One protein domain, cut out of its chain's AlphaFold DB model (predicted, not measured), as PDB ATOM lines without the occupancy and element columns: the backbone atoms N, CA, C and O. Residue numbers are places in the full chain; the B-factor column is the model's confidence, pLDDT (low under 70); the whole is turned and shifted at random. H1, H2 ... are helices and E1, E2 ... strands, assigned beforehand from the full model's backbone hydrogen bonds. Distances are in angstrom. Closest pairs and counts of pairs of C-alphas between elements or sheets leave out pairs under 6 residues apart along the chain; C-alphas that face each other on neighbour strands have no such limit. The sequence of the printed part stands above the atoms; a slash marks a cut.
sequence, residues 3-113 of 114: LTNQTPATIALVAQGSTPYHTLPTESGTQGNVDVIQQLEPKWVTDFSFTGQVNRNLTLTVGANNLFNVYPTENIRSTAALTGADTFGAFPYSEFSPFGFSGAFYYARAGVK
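AT A GLANCE: This is residues 3 to 113 of the 114 residues of the protein "TonB-dependent receptor" of Sphingomonas sp. RIT328 (UniProt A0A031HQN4). This is a long rod with a small head of strands and one short helix at one end, and a flat arm of three long strands, E4, E5 and E6, at the other. In the head H1 covers one face of the short sheet E1, E3, E2; between head and arm run residues 39 to 47 and a long stretch without named elements, residues 66 to 104, which goes from the arm to the head and folds back. The printed part has 111 residues, with one named helix and six named strands in the order E1 H1 E2 E3 E4 E5 E6. Both sheets, E1 - E3 - E2 and E4 - E5 - E6, are antiparallel; the class is mostly strand, though under half of the residues are in named elements. The whole is extended, with a radius of gyration of the C-alphas of 21.8 A and spans of 75 by 24 by 21 A.

IN THESE COORDINATES: Find C-alpha 3 at (87.095, 72.868, 102.643), where E1, residues 3 to 6, begins. Next come H1, residues 8 to 14, 9.9 A long, then E2, residues 21 to 25, 13.6 A, and E3, residues 34 to 38, 12.8 A. Go on to C-alpha 48 at (76.497, 68.854, 139.180), where E4, residues 48 to 55, begins its 22.3 A. E5, residues 58 to 65, measures 23.0 A, and E6, residues 105 to 112, runs 23.5 A to C-alpha 112 at (72.538, 50.902, 151.516).

HOW THE PARTS SIT: Begin at E3, the inner strand between E1 and E2. Look for N 3 and O 36, 2.8 A apart, across E1 and E3, and N 22 and O 37, 2.9 A, across the hairpin E2 and E3. H1 is on this sheet at a height of 9.8 A, over E3 and along the strands, at 5 degrees to E3 on the local plane; the closest C-alphas of the two are those of Ile 11 and Val 36, 7.5 A apart. E1, H1 and E2 make a split strand-helix-strand unit, two strands running the same way with E3 between them, and its crossover is right-handed. In H1 each O i to N i+4 pair is within hydrogen-bond range. E3 and E4 are apart. E4, E5 and E6 form a meander, each strand the antiparallel neighbour of the one before; find N 50 and O 62, 2.8 A, in the hairpin E4 and E5, and N 61 and O 109, 2.8 A, in the hairpin E5 and E6.

THE WHOLE: The two C-alphas farthest apart, those of Gln 31 and Arg 56, are 75.2 A apart. The printed part has no cut, and the link E5 to E6, 39 residues, is long. The mean pLDDT of the printed part is 89.4, and no printed residue is under 70.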
ATOM      1  N   LEU A   3      87.387  72.930 104.072       87.62
ATOM      2  CA  LEU A   3      87.095  72.868 102.643       87.62
ATOM      3  C   LEU A   3      88.247  73.551 101.909       87.62
ATOM      4  O   LEU A   3      88.438  74.755 102.051       87.62
ATOM      5  N   THR A   4      89.020  72.804 101.134       89.25
ATOM      6  CA  THR A   4      90.204  73.339 100.446       89.25
ATOM      7  C   THR A   4      89.875  73.813  99.035       89.25
ATOM      8  O   THR A   4      88.976  73.260  98.400       89.25
ATOM      9  N   ASN A   5      90.624  74.784  98.512       90.94
ATOM     10  CA  ASN A   5      90.534  75.270  97.132       90.94
ATOM     11  C   ASN A   5      89.122  75.769  96.746       90.94
ATOM     12  O   ASN A   5      88.569  75.402  95.707       90.94
ATOM     13  N   GLN A   6      88.520  76.598  97.598       90.56
ATOM     14  CA  GLN A   6      87.162  77.115  97.432       90.56
ATOM     15  C   GLN A   6      87.142  78.448  96.681       90.56
ATOM     16  O   GLN A   6      87.965  79.334  96.916       90.56
ATOM     17  N   THR A   7      86.159  78.596  95.790       91.50
ATOM     18  CA  THR A   7      85.944  79.838  95.036       91.50
ATOM     19  C   THR A   7      85.250  80.903  95.897       91.50
ATOM     20  O   THR A   7      84.527  80.550  96.835       91.50
ATOM     21  N   PRO A   8      85.343  82.199  95.542       88.81
ATOM     22  CA  PRO A   8      84.590  83.260  96.218       88.81
ATOM     23  C   PRO A   8      83.074  83.021  96.278       88.81
ATOM     24  O   PRO A   8      82.439  83.329  97.284       88.81
ATOM     25  N   ALA A   9      82.491  82.427  95.230       88.44
ATOM     26  CA  ALA A   9      81.069  82.089  95.204       88.44
ATOM     27  C   ALA A   9      80.721  81.015  96.245       88.44
ATOM     28  O   ALA A   9      79.710  81.126  96.937       88.44
ATOM     29  N   THR A  10      81.580  80.007  96.408       87.88
ATOM     30  CA  THR A  10      81.380  78.960  97.416       87.88
ATOM     31  C   THR A  10      81.514  79.509  98.833       87.88
ATOM     32  O   THR A  10      80.722  79.165  99.706       87.88
ATOM     33  N   ILE A  11      82.452  80.428  99.063       88.94
ATOM     34  CA  ILE A  11      82.598  81.103 100.360       88.94
ATOM     35  C   ILE A  11      81.351  81.920 100.685       88.94
ATOM     36  O   ILE A  11      80.896  81.898 101.823       88.94
ATOM     37  N   ALA A  12      80.758  82.597  99.697       87.56
ATOM     38  CA  ALA A  12      79.509  83.326  99.894       87.56
ATOM     39  C   ALA A  12      78.347  82.403 100.305       87.56
ATOM     40  O   ALA A  12      77.471  82.838 101.045       87.56
ATOM     41  N   LEU A  13      78.349  81.135  99.875       88.12
ATOM     42  CA  LEU A  13      77.387  80.132 100.343       88.12
ATOM     43  C   LEU A  13      77.688  79.682 101.775       88.12
ATOM     44  O   LEU A  13      76.772  79.607 102.587       88.12
ATOM     45  N   VAL A  14      78.958  79.434 102.113       87.25
ATOM     46  CA  VAL A  14      79.365  79.123 103.497       87.25
ATOM     47  C   VAL A  14      78.959  80.257 104.445       87.25
ATOM     48  O   VAL A  14      78.429  79.995 105.520       87.25
ATOM     49  N   ALA A  15      79.137  81.509 104.016       86.88
ATOM     50  CA  ALA A  15      78.798  82.714 104.772       86.88
ATOM     51  C   ALA A  15      77.295  82.875 105.061       86.88
ATOM     52  O   ALA A  15      76.928  83.655 105.936       86.88
ATOM     53  N   GLN A  16      76.422  82.170 104.333       86.94
ATOM     54  CA  GLN A  16      74.984  82.139 104.633       86.94
ATOM     55  C   GLN A  16      74.667  81.254 105.845       86.94
ATOM     56  O   GLN A  16      73.594  81.384 106.433       86.94
ATOM     57  N   GLY A  17      75.571  80.339 106.204       84.50
ATOM     58  CA  GLY A  17      75.457  79.515 107.398       84.50
ATOM     59  C   GLY A  17      75.886  80.252 108.667       84.50
ATOM     60  O   GLY A  17      76.608  81.243 108.630       84.50
ATOM     61  N   SER A  18      75.468  79.726 109.818       83.38
ATOM     62  CA  SER A  18      75.797  80.296 111.134       83.38
ATOM     63  C   SER A  18      77.116  79.780 111.723       83.38
ATOM     64  O   SER A  18      77.505  80.202 112.809       83.38
ATOM     65  N   THR A  19      77.785  78.836 111.056       88.81
ATOM     66  CA  THR A  19      78.998  78.197 111.575       88.81
ATOM     67  C   THR A  19      80.211  79.116 111.396       88.81
ATOM     68  O   THR A  19      80.526  79.473 110.260       88.81
ATOM     69  N   PRO A  20      80.946  79.458 112.470       90.31
ATOM     70  CA  PRO A  20      82.151  80.275 112.366       90.31
ATOM     71  C   PRO A  20      83.254  79.604 111.534       90.31
ATOM     72  O   PRO A  20      83.516  78.404 111.663       90.31
ATOM     73  N   TYR A  21      83.943  80.389 110.709       92.31
ATOM     74  CA  TYR A  21      85.059  79.934 109.882       92.31
ATOM     75  C   TYR A  21      86.085  81.053 109.670       92.31
ATOM     76  O   TYR A  21      85.777  82.235 109.816       92.31
ATOM     77  N   HIS A  22      87.304  80.679 109.291       92.31
ATOM     78  CA  HIS A  22      88.315  81.593 108.766       92.31
ATOM     79  C   HIS A  22      88.834  81.081 107.422       92.31
ATOM     80  O   HIS A  22      88.699  79.901 107.100       92.31
ATOM     81  N   THR A  23      89.407  81.975 106.620       92.69
ATOM     82  CA  THR A  23      89.957  81.636 105.304       92.69
ATOM     83  C   THR A  23      91.469  81.749 105.302       92.69
ATOM     84  O   THR A  23      92.007  82.725 105.827       92.69
ATOM     85  N   LEU A  24      92.145  80.802 104.663       91.94
ATOM     86  CA  LEU A  24      93.588  80.822 104.433       91.94
ATOM     87  C   LEU A  24      93.869  80.757 102.926       91.94
ATOM     88  O   LEU A  24      93.080  80.151 102.200       91.94
ATOM     89  N   PRO A  25      94.955  81.366 102.418       89.44
ATOM     90  CA  PRO A  25      95.377  81.147 101.038       89.44
ATOM     91  C   PRO A  25      95.510  79.650 100.753       89.44
ATOM     92  O   PRO A  25      96.003  78.907 101.598       89.44
ATOM     93  N   THR A  26      95.050  79.201  99.585       86.44
ATOM     94  CA  THR A  26      95.212  77.792  99.220       86.44
ATOM     95  C   THR A  26      96.672  77.535  98.834       86.44
ATOM     96  O   THR A  26      97.218  78.202  97.956       86.44
ATOM     97  N   GLU A  27      97.321  76.584  99.509       81.75
ATOM     98  CA  GLU A  27      98.726  76.213  99.251       81.75
ATOM     99  C   GLU A  27      98.864  75.305  98.014       81.75
ATOM    100  O   GLU A  27      99.939  75.162  97.432       81.75
ATOM    101  N   SER A  28      97.763  74.678  97.596       76.88
ATOM    102  CA  SER A  28      97.683  73.814  96.419       76.88
ATOM    103  C   SER A  28      96.287  73.931  95.815       76.88
ATOM    104  O   SER A  28      95.315  73.402  96.354       76.88
ATOM    105  N   GLY A  29      96.163  74.668  94.710       81.25
ATOM    106  CA  GLY A  29      94.859  74.949  94.120       81.25
ATOM    107  C   GLY A  29      94.880  75.995  93.013       81.25
ATOM    108  O   GLY A  29      95.932  76.406  92.519       81.25
ATOM    109  N   THR A  30      93.687  76.415  92.604       86.19
ATOM    110  CA  THR A  30      93.508  77.451  91.585       86.19
ATOM    111  C   THR A  30      93.853  78.813  92.176       86.19
ATOM    112  O   THR A  30      93.393  79.164  93.263       86.19
ATOM    113  N   GLN A  31      94.633  79.616  91.451       82.56
ATOM    114  CA  GLN A  31      94.968  80.972  91.880       82.56
ATOM    115  C   GLN A  31      93.694  81.797  92.143       82.56
ATOM    116  O   GLN A  31      92.794  81.841  91.307       82.56
ATOM    117  N   GLY A  32      93.634  82.454  93.304       83.75
ATOM    118  CA  GLY A  32      92.470  83.235  93.743       83.75
ATOM    119  C   GLY A  32      91.449  82.451  94.575       83.75
ATOM    120  O   GLY A  32      90.561  83.071  95.160       83.75
ATOM    121  N   ASN A  33      91.592  81.127  94.683       91.12
ATOM    122  CA  ASN A  33      90.836  80.325  95.640       91.12
ATOM    123  C   ASN A  33      91.493  80.343  97.026       91.12
ATOM    124  O   ASN A  33      92.686  80.617  97.178       91.12
ATOM    125  N   VAL A  34      90.697  80.021  98.042       92.38
ATOM    126  CA  VAL A  34      91.137  79.954  99.441       92.38
ATOM    127  C   VAL A  34      90.610  78.695 100.113       92.38
ATOM    128  O   VAL A  34      89.611  78.113  99.691       92.38
ATOM    129  N   ASP A  35      91.272  78.291 101.183       91.25
ATOM    130  CA  ASP A  35      90.820  77.220 102.052       91.25
ATOM    131  C   ASP A  35      89.921  77.810 103.141       91.25
ATOM    132  O   ASP A  35      90.261  78.806 103.778       91.25
ATOM    133  N   VAL A  36      88.760  77.201 103.356       91.12
ATOM    134  CA  VAL A  36      87.802  77.569 104.399       91.12
ATOM    135  C   VAL A  36      87.969  76.601 105.558       91.12
ATOM    136  O   VAL A  36      87.679  75.410 105.437       91.12
ATOM    137  N   ILE A  37      88.417  77.113 106.697       90.06
ATOM    138  CA  ILE A  37      88.668  76.332 107.902       90.06
ATOM    139  C   ILE A  37      87.597  76.665 108.937       90.06
ATOM    140  O   ILE A  37      87.487  77.798 109.406       90.06
ATOM    141  N   GLN A  38      86.805  75.666 109.314       90.00
ATOM    142  CA  GLN A  38      85.793  75.818 110.355       90.00
ATOM    143  C   GLN A  38      86.445  76.058 111.718       90.00
ATOM    144  O   GLN A  38      87.386  75.358 112.098       90.00
ATOM    145  N   GLN A  39      85.882  76.987 112.484       90.31
ATOM    146  CA  GLN A  39      86.305  77.282 113.842       90.31
ATOM    147  C   GLN A  39      85.350  76.641 114.855       90.31
ATOM    148  O   GLN A  39      84.132  76.792 114.771       90.31
ATOM    149  N   LEU A  40      85.916  75.925 115.827       89.31
ATOM    150  CA  LEU A  40      85.164  75.406 116.966       89.31
ATOM    151  C   LEU A  40      85.108  76.477 118.049       89.31
ATOM    152  O   LEU A  40      86.141  77.015 118.455       89.31
ATOM    153  N   GLU A  41      83.905  76.802 118.507       89.38
ATOM    154  CA  GLU A  41      83.730  77.814 119.538       89.38
ATOM    155  C   GLU A  41      84.019  77.226 120.922       89.38
ATOM    156  O   GLU A  41      83.600  76.101 121.213       89.38
ATOM    157  N   PRO A  42      84.661  77.991 121.818       90.81
ATOM    158  CA  PRO A  42      84.756  77.617 123.221       90.81
ATOM    159  C   PRO A  42      83.359  77.474 123.839       90.81
ATOM    160  O   PRO A  42      82.509  78.356 123.690       90.81
ATOM    161  N   LYS A  43      83.125  76.375 124.561       91.50
ATOM    162  CA  LYS A  43      81.872  76.102 125.280       91.50
ATOM    163  C   LYS A  43      82.172  75.711 126.728       91.50
ATOM    164  O   LYS A  43      83.220  75.141 127.017       91.50
ATOM    165  N   TRP A  44      81.226  75.993 127.622       93.06
ATOM    166  CA  TRP A  44      81.281  75.588 129.026       93.06
ATOM    167  C   TRP A  44      80.325  74.423 129.255       93.06
ATOM    168  O   TRP A  44      79.125  74.567 129.043       93.06
ATOM    169  N   VAL A  45      80.846  73.288 129.712       93.75
ATOM    170  CA  VAL A  45      80.035  72.149 130.155       93.75
ATOM    171  C   VAL A  45      80.055  72.129 131.677       93.75
ATOM    172  O   VAL A  45      81.112  72.262 132.287       93.75
ATOM    173  N   THR A  46      78.876  72.032 132.289       95.19
ATOM    174  CA  THR A  46      78.725  72.048 133.749       95.19
ATOM    175  C   THR A  46      78.105  70.748 134.218       95.19
ATOM    176  O   THR A  46      77.010  70.386 133.785       95.19
ATOM    177  N   ASP A  47      78.790  70.101 135.152       95.94
ATOM    178  CA  ASP A  47      78.315  68.908 135.831       95.94
ATOM    179  C   ASP A  47      78.012  69.235 137.291       95.94
ATOM    180  O   ASP A  47      78.743  69.977 137.951       95.94
ATOM    181  N   PHE A  48      76.929  68.667 137.805       96.69
ATOM    182  CA  PHE A  48      76.497  68.854 139.180       96.69
ATOM    183  C   PHE A  48      76.206  67.506 139.824       96.69
ATOM    184  O   PHE A  48      75.541  66.655 139.242       96.69
ATOM    185  N   SER A  49      76.659  67.308 141.060       97.38
ATOM    186  CA  SER A  49      76.222  66.167 141.859       97.38
ATOM    187  C   SER A  49      76.138  66.540 143.330       97.38
ATOM    188  O   SER A  49      76.999  67.233 143.870       97.38
ATOM    189  N   PHE A  50      75.086  66.063 143.978       97.25
ATOM    190  CA  PHE A  50      74.843  66.224 145.397       97.25
ATOM    191  C   PHE A  50      74.675  64.850 146.029       97.25
ATOM    192  O   PHE A  50      73.870  64.043 145.568       97.25
ATOM    193  N   THR A  51      75.432  64.585 147.091       97.62
ATOM    194  CA  THR A  51      75.337  63.344 147.864       97.62
ATOM    195  C   THR A  51      75.052  63.670 149.318       97.62
ATOM    196  O   THR A  51      75.770  64.460 149.926       97.62
ATOM    197  N   GLY A  52      74.031  63.032 149.884       96.50
ATOM    198  CA  GLY A  52      73.618  63.210 151.269       96.50
ATOM    199  C   GLY A  52      73.330  61.880 151.958       96.50
ATOM    200  O   GLY A  52      72.765  60.958 151.368       96.50
ATOM    201  N   GLN A  53      73.710  61.785 153.232       96.50
ATOM    202  CA  GLN A  53      73.264  60.695 154.100       96.50
ATOM    203  C   GLN A  53      71.851  61.010 154.581       96.50
ATOM    204  O   GLN A  53      71.640  61.993 155.286       96.50
ATOM    205  N   VAL A  54      70.889  60.179 154.190       93.25
ATOM    206  CA  VAL A  54      69.491  60.330 154.613       93.25
ATOM    207  C   VAL A  54      69.309  59.771 156.020       93.25
ATOM    208  O   VAL A  54      68.613  60.351 156.846       93.25
ATOM    209  N   ASN A  55      69.952  58.637 156.306       93.50
ATOM    210  CA  ASN A  55      70.031  58.040 157.635       93.50
ATOM    211  C   ASN A  55      71.340  57.232 157.766       93.50
ATOM    212  O   ASN A  55      72.151  57.206 156.841       93.50
ATOM    213  N   ARG A  56      71.551  56.553 158.904       93.44
ATOM    214  CA  ARG A  56      72.791  55.794 159.183       93.44
ATOM    215  C   ARG A  56      73.077  54.677 158.170       93.44
ATOM    216  O   ARG A  56      74.228  54.274 158.026       93.44
ATOM    217  N   ASN A  57      72.049  54.194 157.478       95.19
ATOM    218  CA  ASN A  57      72.111  53.055 156.571       95.19
ATOM    219  C   ASN A  57      71.903  53.444 155.101       95.19
ATOM    220  O   ASN A  57      72.146  52.610 154.240       95.19
ATOM    221  N   LEU A  58      71.475  54.674 154.796       96.00
ATOM    222  CA  LEU A  58      71.079  55.115 153.458       96.00
ATOM    223  C   LEU A  58      71.808  56.397 153.054       96.00
ATOM    224  O   LEU A  58      71.655  57.450 153.676       96.00
ATOM    225  N   THR A  59      72.540  56.322 151.946       97.62
ATOM    226  CA  THR A  59      73.119  57.475 151.249       97.62
ATOM    227  C   THR A  59      72.446  57.639 149.892       97.62
ATOM    228  O   THR A  59      72.347  56.672 149.138       97.62
ATOM    229  N   LEU A  60      72.001  58.853 149.579       97.56
ATOM    230  CA  LEU A  60      71.440  59.200 148.277       97.56
ATOM    231  C   LEU A  60      72.354  60.186 147.556       97.56
ATOM    232  O   LEU A  60      72.827  61.154 148.146       97.56
ATOM    233  N   THR A  61      72.551  59.956 146.265       97.88
ATOM    234  CA  THR A  61      73.192  60.887 145.340       97.88
ATOM    235  C   THR A  61      72.202  61.248 144.248       97.88
ATOM    236  O   THR A  61      71.590  60.361 143.660       97.88
ATOM    237  N   VAL A  62      72.094  62.531 143.932       97.12
ATOM    238  CA  VAL A  62      71.420  63.039 142.736       97.12
ATOM    239  C   VAL A  62      72.421  63.860 141.938       97.12
ATOM    240  O   VAL A  62      73.207  64.608 142.517       97.12
ATOM    241  N   GLY A  63      72.445  63.706 140.622       97.50
ATOM    242  CA  GLY A  63      73.390  64.424 139.780       97.50
ATOM    243  C   GLY A  63      72.899  64.615 138.357       97.50
ATOM    244  O   GLY A  63      71.932  63.996 137.916       97.50
ATOM    245  N   ALA A  64      73.582  65.511 137.664       97.50
ATOM    246  CA  ALA A  64      73.366  65.867 136.280       97.50
ATOM    247  C   ALA A  64      74.728  66.065 135.609       97.50
ATOM    248  O   ALA A  64      75.541  66.860 136.084       97.50
ATOM    249  N   ASN A  65      74.963  65.364 134.507       95.94
ATOM    250  CA  ASN A  65      76.040  65.672 133.582       95.94
ATOM    251  C   ASN A  65      75.496  66.517 132.435       95.94
ATOM    252  O   ASN A  65      74.375  66.284 131.978       95.94
ATOM    253  N   ASN A  66      76.282  67.492 131.985       95.25
ATOM    254  CA  ASN A  66      75.868  68.473 130.988       95.25
ATOM    255  C   ASN A  66      74.526  69.143 131.360       95.25
ATOM    256  O   ASN A  66      73.556  69.109 130.605       95.25
ATOM    257  N   LEU A  67      74.472  69.745 132.555       94.56
ATOM    258  CA  LEU A  67      73.257  70.308 133.163       94.56
ATOM    259  C   LEU A  67      72.488  71.262 132.229       94.56
ATOM    260  O   LEU A  67      71.263  71.304 132.257       94.56
ATOM    261  N   PHE A  68      73.206  72.011 131.387       95.00
ATOM    262  CA  PHE A  68      72.633  73.000 130.469       95.00
ATOM    263  C   PHE A  68      72.452  72.492 129.032       95.00
ATOM    264  O   PHE A  68      72.162  73.290 128.146       95.00
ATOM    265  N   ASN A  69      72.608  71.186 128.794       93.62
ATOM    266  CA  ASN A  69      72.435  70.557 127.482       93.62
ATOM    267  C   ASN A  69      73.252  71.239 126.366       93.62
ATOM    268  O   ASN A  69      72.737  71.596 125.307       93.62
ATOM    269  N   VAL A  70      74.533  71.469 126.638       93.75
ATOM    270  CA  VAL A  70      75.473  72.140 125.739       93.75
ATOM    271  C   VAL A  70      75.982  71.156 124.693       93.75
ATOM    272  O   VAL A  70      76.452  70.071 125.035       93.75
ATOM    273  N   TYR A  71      75.923  71.565 123.427       92.00
ATOM    274  CA  TYR A  71      76.459  70.820 122.288       92.00
ATOM    275  C   TYR A  71      77.645  71.560 121.653       92.00
ATOM    276  O   TYR A  71      77.769  72.783 121.803       92.00
ATOM    277  N   PRO A  72      78.528  70.844 120.938       90.88
ATOM    278  CA  PRO A  72      79.600  71.464 120.165       90.88
ATOM    279  C   PRO A  72      79.072  72.349 119.036       90.88
ATOM    280  O   PRO A  72      77.920  72.236 118.624       90.88
ATOM    281  N   THR A  73      79.940  73.207 118.498       89.62
ATOM    282  CA  THR A  73      79.645  73.958 117.271       89.62
ATOM    283  C   THR A  73      79.301  72.990 116.131       89.62
ATOM    284  O   THR A  73      80.061  72.053 115.864       89.62
ATOM    285  N   GLU A  74      78.164  73.215 115.468       89.50
ATOM    286  CA  GLU A  74      77.754  72.442 114.289       89.50
ATOM    287  C   GLU A  74      78.761  72.597 113.145       89.50
ATOM    288  O   GLU A  74      79.390  73.645 112.976       89.50
ATOM    289  N   ASN A  75      78.898  71.554 112.329       90.00
ATOM    290  CA  ASN A  75      79.689  71.628 111.111       90.00
ATOM    291  C   ASN A  75      79.079  72.588 110.089       90.00
ATOM    292  O   ASN A  75      77.873  72.841 110.087       90.00
ATOM    293  N   ILE A  76      79.918  73.103 109.189       89.06
ATOM    294  CA  ILE A  76      79.421  73.797 107.999       89.06
ATOM    295  C   ILE A  76      78.580  72.788 107.207       89.06
ATOM    296  O   ILE A  76      79.087  71.753 106.773       89.06
ATOM    297  N   ARG A  77      77.288  73.078 107.045       84.81
ATOM    298  CA  ARG A  77      76.335  72.134 106.454       84.81
ATOM    299  C   ARG A  77      76.596  71.919 104.971       84.81
ATOM    300  O   ARG A  77      76.726  72.885 104.215       84.81
ATOM    301  N   SER A  78      76.575  70.661 104.541       85.50
ATOM    302  CA  SER A  78      76.549  70.343 103.120       85.50
ATOM    303  C   SER A  78      75.223  70.792 102.488       85.50
ATOM    304  O   SER A  78      74.144  70.671 103.065       85.50
ATOM    305  N   THR A  79      75.305  71.292 101.262       80.94
ATOM    306  CA  THR A  79      74.194  71.634 100.372       80.94
ATOM    307  C   THR A  79      74.458  71.036  98.988       80.94
ATOM    308  O   THR A  79      75.525  70.480  98.730       80.94
ATOM    309  N   ALA A  80      73.522  71.193  98.050       79.69
ATOM    310  CA  ALA A  80      73.735  70.765  96.664       79.69
ATOM    311  C   ALA A  80      74.967  71.421  95.998       79.69
ATOM    312  O   ALA A  80      75.516  70.859  95.055       79.69
ATOM    313  N   ALA A  81      75.400  72.590  96.483       77.19
ATOM    314  CA  ALA A  81      76.518  73.360  95.937       77.19
ATOM    315  C   ALA A  81      77.759  73.398  96.854       77.19
ATOM    316  O   ALA A  81      78.772  73.987  96.485       77.19
ATOM    317  N   LEU A  82      77.692  72.789  98.041       80.31
ATOM    318  CA  LEU A  82      78.756  72.799  99.047       80.31
ATOM    319  C   LEU A  82      78.812  71.427  99.709       80.31
ATOM    320  O   LEU A  82      77.866  71.062 100.387       80.31
ATOM    321  N   THR A  83      79.882  70.658  99.548       78.50
ATOM    322  CA  THR A  83      79.937  69.297 100.103       78.50
ATOM    323  C   THR A  83      81.234  69.039 100.852       78.50
ATOM    324  O   THR A  83      82.277  69.602 100.533       78.50
ATOM    325  N   GLY A  84      81.163  68.167 101.863       75.12
ATOM    326  CA  GLY A  84      82.340  67.578 102.512       75.12
ATOM    327  C   GLY A  84      82.734  68.174 103.864       75.12
ATOM    328  O   GLY A  84      83.562  67.584 104.549       75.12
ATOM    329  N   ALA A  85      82.126  69.280 104.301       77.88
ATOM    330  CA  ALA A  85      82.466  69.904 105.584       77.88
ATOM    331  C   ALA A  85      81.794  69.270 106.818       77.88
ATOM    332  O   ALA A  85      82.189  69.571 107.941       77.88
ATOM    333  N   ASP A  86      80.812  68.392 106.616       82.31
ATOM    334  CA  ASP A  86      80.026  67.677 107.633       82.31
ATOM    335  C   ASP A  86      79.875  66.175 107.295       82.31
ATOM    336  O   ASP A  86      78.868  65.538 107.614       82.31
ATOM    337  N   THR A  87      80.859  65.607 106.585       80.00
ATOM    338  CA  THR A  87      80.817  64.220 106.082       80.00
ATOM    339  C   THR A  87      79.573  63.968 105.219       80.00
ATOM    340  O   THR A  87      78.827  63.015 105.422       80.00
ATOM    341  N   PHE A  88      79.327  64.854 104.248       77.50
ATOM    342  CA  PHE A  88      78.176  64.784 103.333       77.50
ATOM    343  C   PHE A  88      76.815  64.785 104.052       77.50
ATOM    344  O   PHE A  88      75.877  64.110 103.631       77.50
ATOM    345  N   GLY A  89      76.706  65.532 105.152       75.75
ATOM    346  CA  GLY A  89      75.498  65.619 105.973       75.75
ATOM    347  C   GLY A  89      75.300  64.459 106.948       75.75
ATOM    348  O   GLY A  89      74.279  64.422 107.631       75.75
ATOM    349  N   ALA A  90      76.242  63.513 107.036       80.81
ATOM    350  CA  ALA A  90      76.122  62.371 107.938       80.81
ATOM    351  C   ALA A  90      76.307  62.763 109.411       80.81
ATOM    352  O   ALA A  90      75.635  62.204 110.280       80.81
ATOM    353  N   PHE A  91      77.197  63.721 109.700       81.62
ATOM    354  CA  PHE A  91      77.535  64.100 111.071       81.62
ATOM    355  C   PHE A  91      77.345  65.605 111.309       81.62
ATOM    356  O   PHE A  91      78.121  66.417 110.798       81.62
ATOM    357  N   PRO A  92      76.358  66.000 112.137       82.88
ATOM    358  CA  PRO A  92      76.052  67.412 112.366       82.88
ATOM    359  C   PRO A  92      77.122  68.135 113.196       82.88
ATOM    360  O   PRO A  92      77.231  69.355 113.124       82.88
ATOM    361  N   TYR A  93      77.932  67.401 113.962       87.31
ATOM    362  CA  TYR A  93      78.959  67.957 114.842       87.31
ATOM    363  C   TYR A  93      80.355  67.467 114.461       87.31
ATOM    364  O   TYR A  93      80.523  66.391 113.888       87.31
ATOM    365  N   SER A  94      81.375  68.268 114.768       82.50
ATOM    366  CA  SER A  94      82.756  67.924 114.428       82.50
ATOM    367  C   SER A  94      83.305  66.831 115.341       82.50
ATOM    368  O   SER A  94      83.347  67.030 116.552       82.50
ATOM    369  N   GLU A  95      83.825  65.741 114.768       80.00
ATOM    370  CA  GLU A  95      84.506  64.640 115.482       80.00
ATOM    371  C   GLU A  95      85.704  65.103 116.329       80.00
ATOM    372  O   GLU A  95      86.105  64.427 117.271       80.00
ATOM    373  N   PHE A  96      86.239  66.291 116.037       82.06
ATOM    374  CA  PHE A  96      87.319  66.925 116.794       82.06
ATOM    375  C   PHE A  96      86.841  67.674 118.053       82.06
ATOM    376  O   PHE A  96      87.646  68.337 118.707       82.06
ATOM    377  N   SER A  97      85.549  67.617 118.400       84.56
ATOM    378  CA  SER A  97      85.035  68.213 119.639       84.56
ATOM    379  C   SER A  97      85.634  67.532 120.881       84.56
ATOM    380  O   SER A  97      85.497  66.316 121.030       84.56
ATOM    381  N   PRO A  98      86.222  68.286 121.830       82.50
ATOM    382  CA  PRO A  98      86.910  67.700 122.980       82.50
ATOM    383  C   PRO A  98      85.974  67.147 124.069       82.50
ATOM    384  O   PRO A  98      86.432  66.390 124.919       82.50
ATOM    385  N   PHE A  99      84.685  67.512 124.074       85.62
ATOM    386  CA  PHE A  99      83.721  67.110 125.116       85.62
ATOM    387  C   PHE A  99      82.606  66.174 124.609       85.62
ATOM    388  O   PHE A  99      81.628  65.929 125.314       85.62
ATOM    389  N   GLY A 100      82.759  65.620 123.401       84.00
ATOM    390  CA  GLY A 100      81.778  64.721 122.788       84.00
ATOM    391  C   GLY A 100      80.465  65.412 122.398       84.00
ATOM    392  O   GLY A 100      80.403  66.635 122.281       84.00
ATOM    393  N   PHE A 101      79.420  64.611 122.164       86.00
ATOM    394  CA  PHE A 101      78.094  65.070 121.699       86.00
ATOM    395  C   PHE A 101      76.948  64.589 122.595       86.00
ATOM    396  O   PHE A 101      75.778  64.658 122.217       86.00
ATOM    397  N   SER A 102      77.280  64.042 123.765       87.19
ATOM    398  CA  SER A 102      76.288  63.594 124.731       87.19
ATOM    399  C   SER A 102      75.572  64.811 125.318       87.19
ATOM    400  O   SER A 102      76.199  65.718 125.865       87.19
ATOM    401  N   GLY A 103      74.246  64.831 125.177       89.50
ATOM    402  CA  GLY A 103      73.398  65.858 125.780       89.50
ATOM    403  C   GLY A 103      73.326  65.736 127.305       89.50
ATOM    404  O   GLY A 103      74.105  65.018 127.934       89.50
ATOM    405  N   ALA A 104      72.354  66.427 127.894       94.56
ATOM    406  CA  ALA A 104      72.109  66.373 129.332       94.56
ATOM    407  C   ALA A 104      71.754  64.953 129.810       94.56
ATOM    408  O   ALA A 104      70.892  64.284 129.236       94.56
ATOM    409  N   PHE A 105      72.377  64.518 130.907       95.81
ATOM    410  CA  PHE A 105      72.121  63.229 131.545       95.81
ATOM    411  C   PHE A 105      71.882  63.408 133.043       95.81
ATOM    412  O   PHE A 105      72.746  63.904 133.757       95.81
ATOM    413  N   TYR A 106      70.730  62.963 133.536       96.31
ATOM    414  CA  TYR A 106      70.345  63.078 134.943       96.31
ATOM    415  C   TYR A 106      70.319  61.699 135.591       96.31
ATOM    416  O   TYR A 106      69.808  60.745 135.005       96.31
ATOM    417  N   TYR A 107      70.841  61.589 136.811       97.00
ATOM    418  CA  TYR A 107      70.909  60.318 137.521       97.00
ATOM    419  C   TYR A 107      70.634  60.455 139.017       97.00
ATOM    420  O   TYR A 107      70.872  61.490 139.642       97.00
ATOM    421  N   ALA A 108      70.186  59.347 139.602       96.69
ATOM    422  CA  ALA A 108      70.104  59.154 141.039       96.69
ATOM    423  C   ALA A 108      70.770  57.825 141.414       96.69
ATOM    424  O   ALA A 108      70.692  56.844 140.673       96.69
ATOM    425  N   ARG A 109      71.441  57.784 142.564       96.94
ATOM    426  CA  ARG A 109      72.087  56.586 143.114       96.94
ATOM    427  C   ARG A 109      71.714  56.447 144.583       96.94
ATOM    428  O   ARG A 109      71.764  57.422 145.325       96.94
ATOM    429  N   ALA A 110      71.392  55.228 145.002       96.44
ATOM    430  CA  ALA A 110      71.161  54.882 146.399       96.44
ATOM    431  C   ALA A 110      72.204  53.859 146.861       96.44
ATOM    432  O   ALA A 110      72.447  52.865 146.181       96.44
ATOM    433  N   GLY A 111      72.825  54.115 148.008       96.50
ATOM    434  CA  GLY A 111      73.734  53.192 148.680       96.50
ATOM    435  C   GLY A 111      73.160  52.786 150.030       96.50
ATOM    436  O   GLY A 111      72.856  53.657 150.847       96.50
ATOM    437  N   VAL A 112      73.030  51.478 150.257       95.56
ATOM    438  CA  VAL A 112      72.538  50.902 151.516       95.56
ATOM    439  C   VAL A 112      73.681  50.188 152.235       95.56
ATOM    440  O   VAL A 112      74.453  49.471 151.602       95.56
ATOM    441  N   LYS A 113      73.799  50.395 153.549       93.31
ATOM    442  CA  LYS A 113      74.760  49.714 154.428       93.31
ATOM    443  C   LYS A 113      74.011  48.874 155.466       93.31
ATOM    444  O   LYS A 113      73.098  49.398 156.110       93.31
TER     445      LYS A 113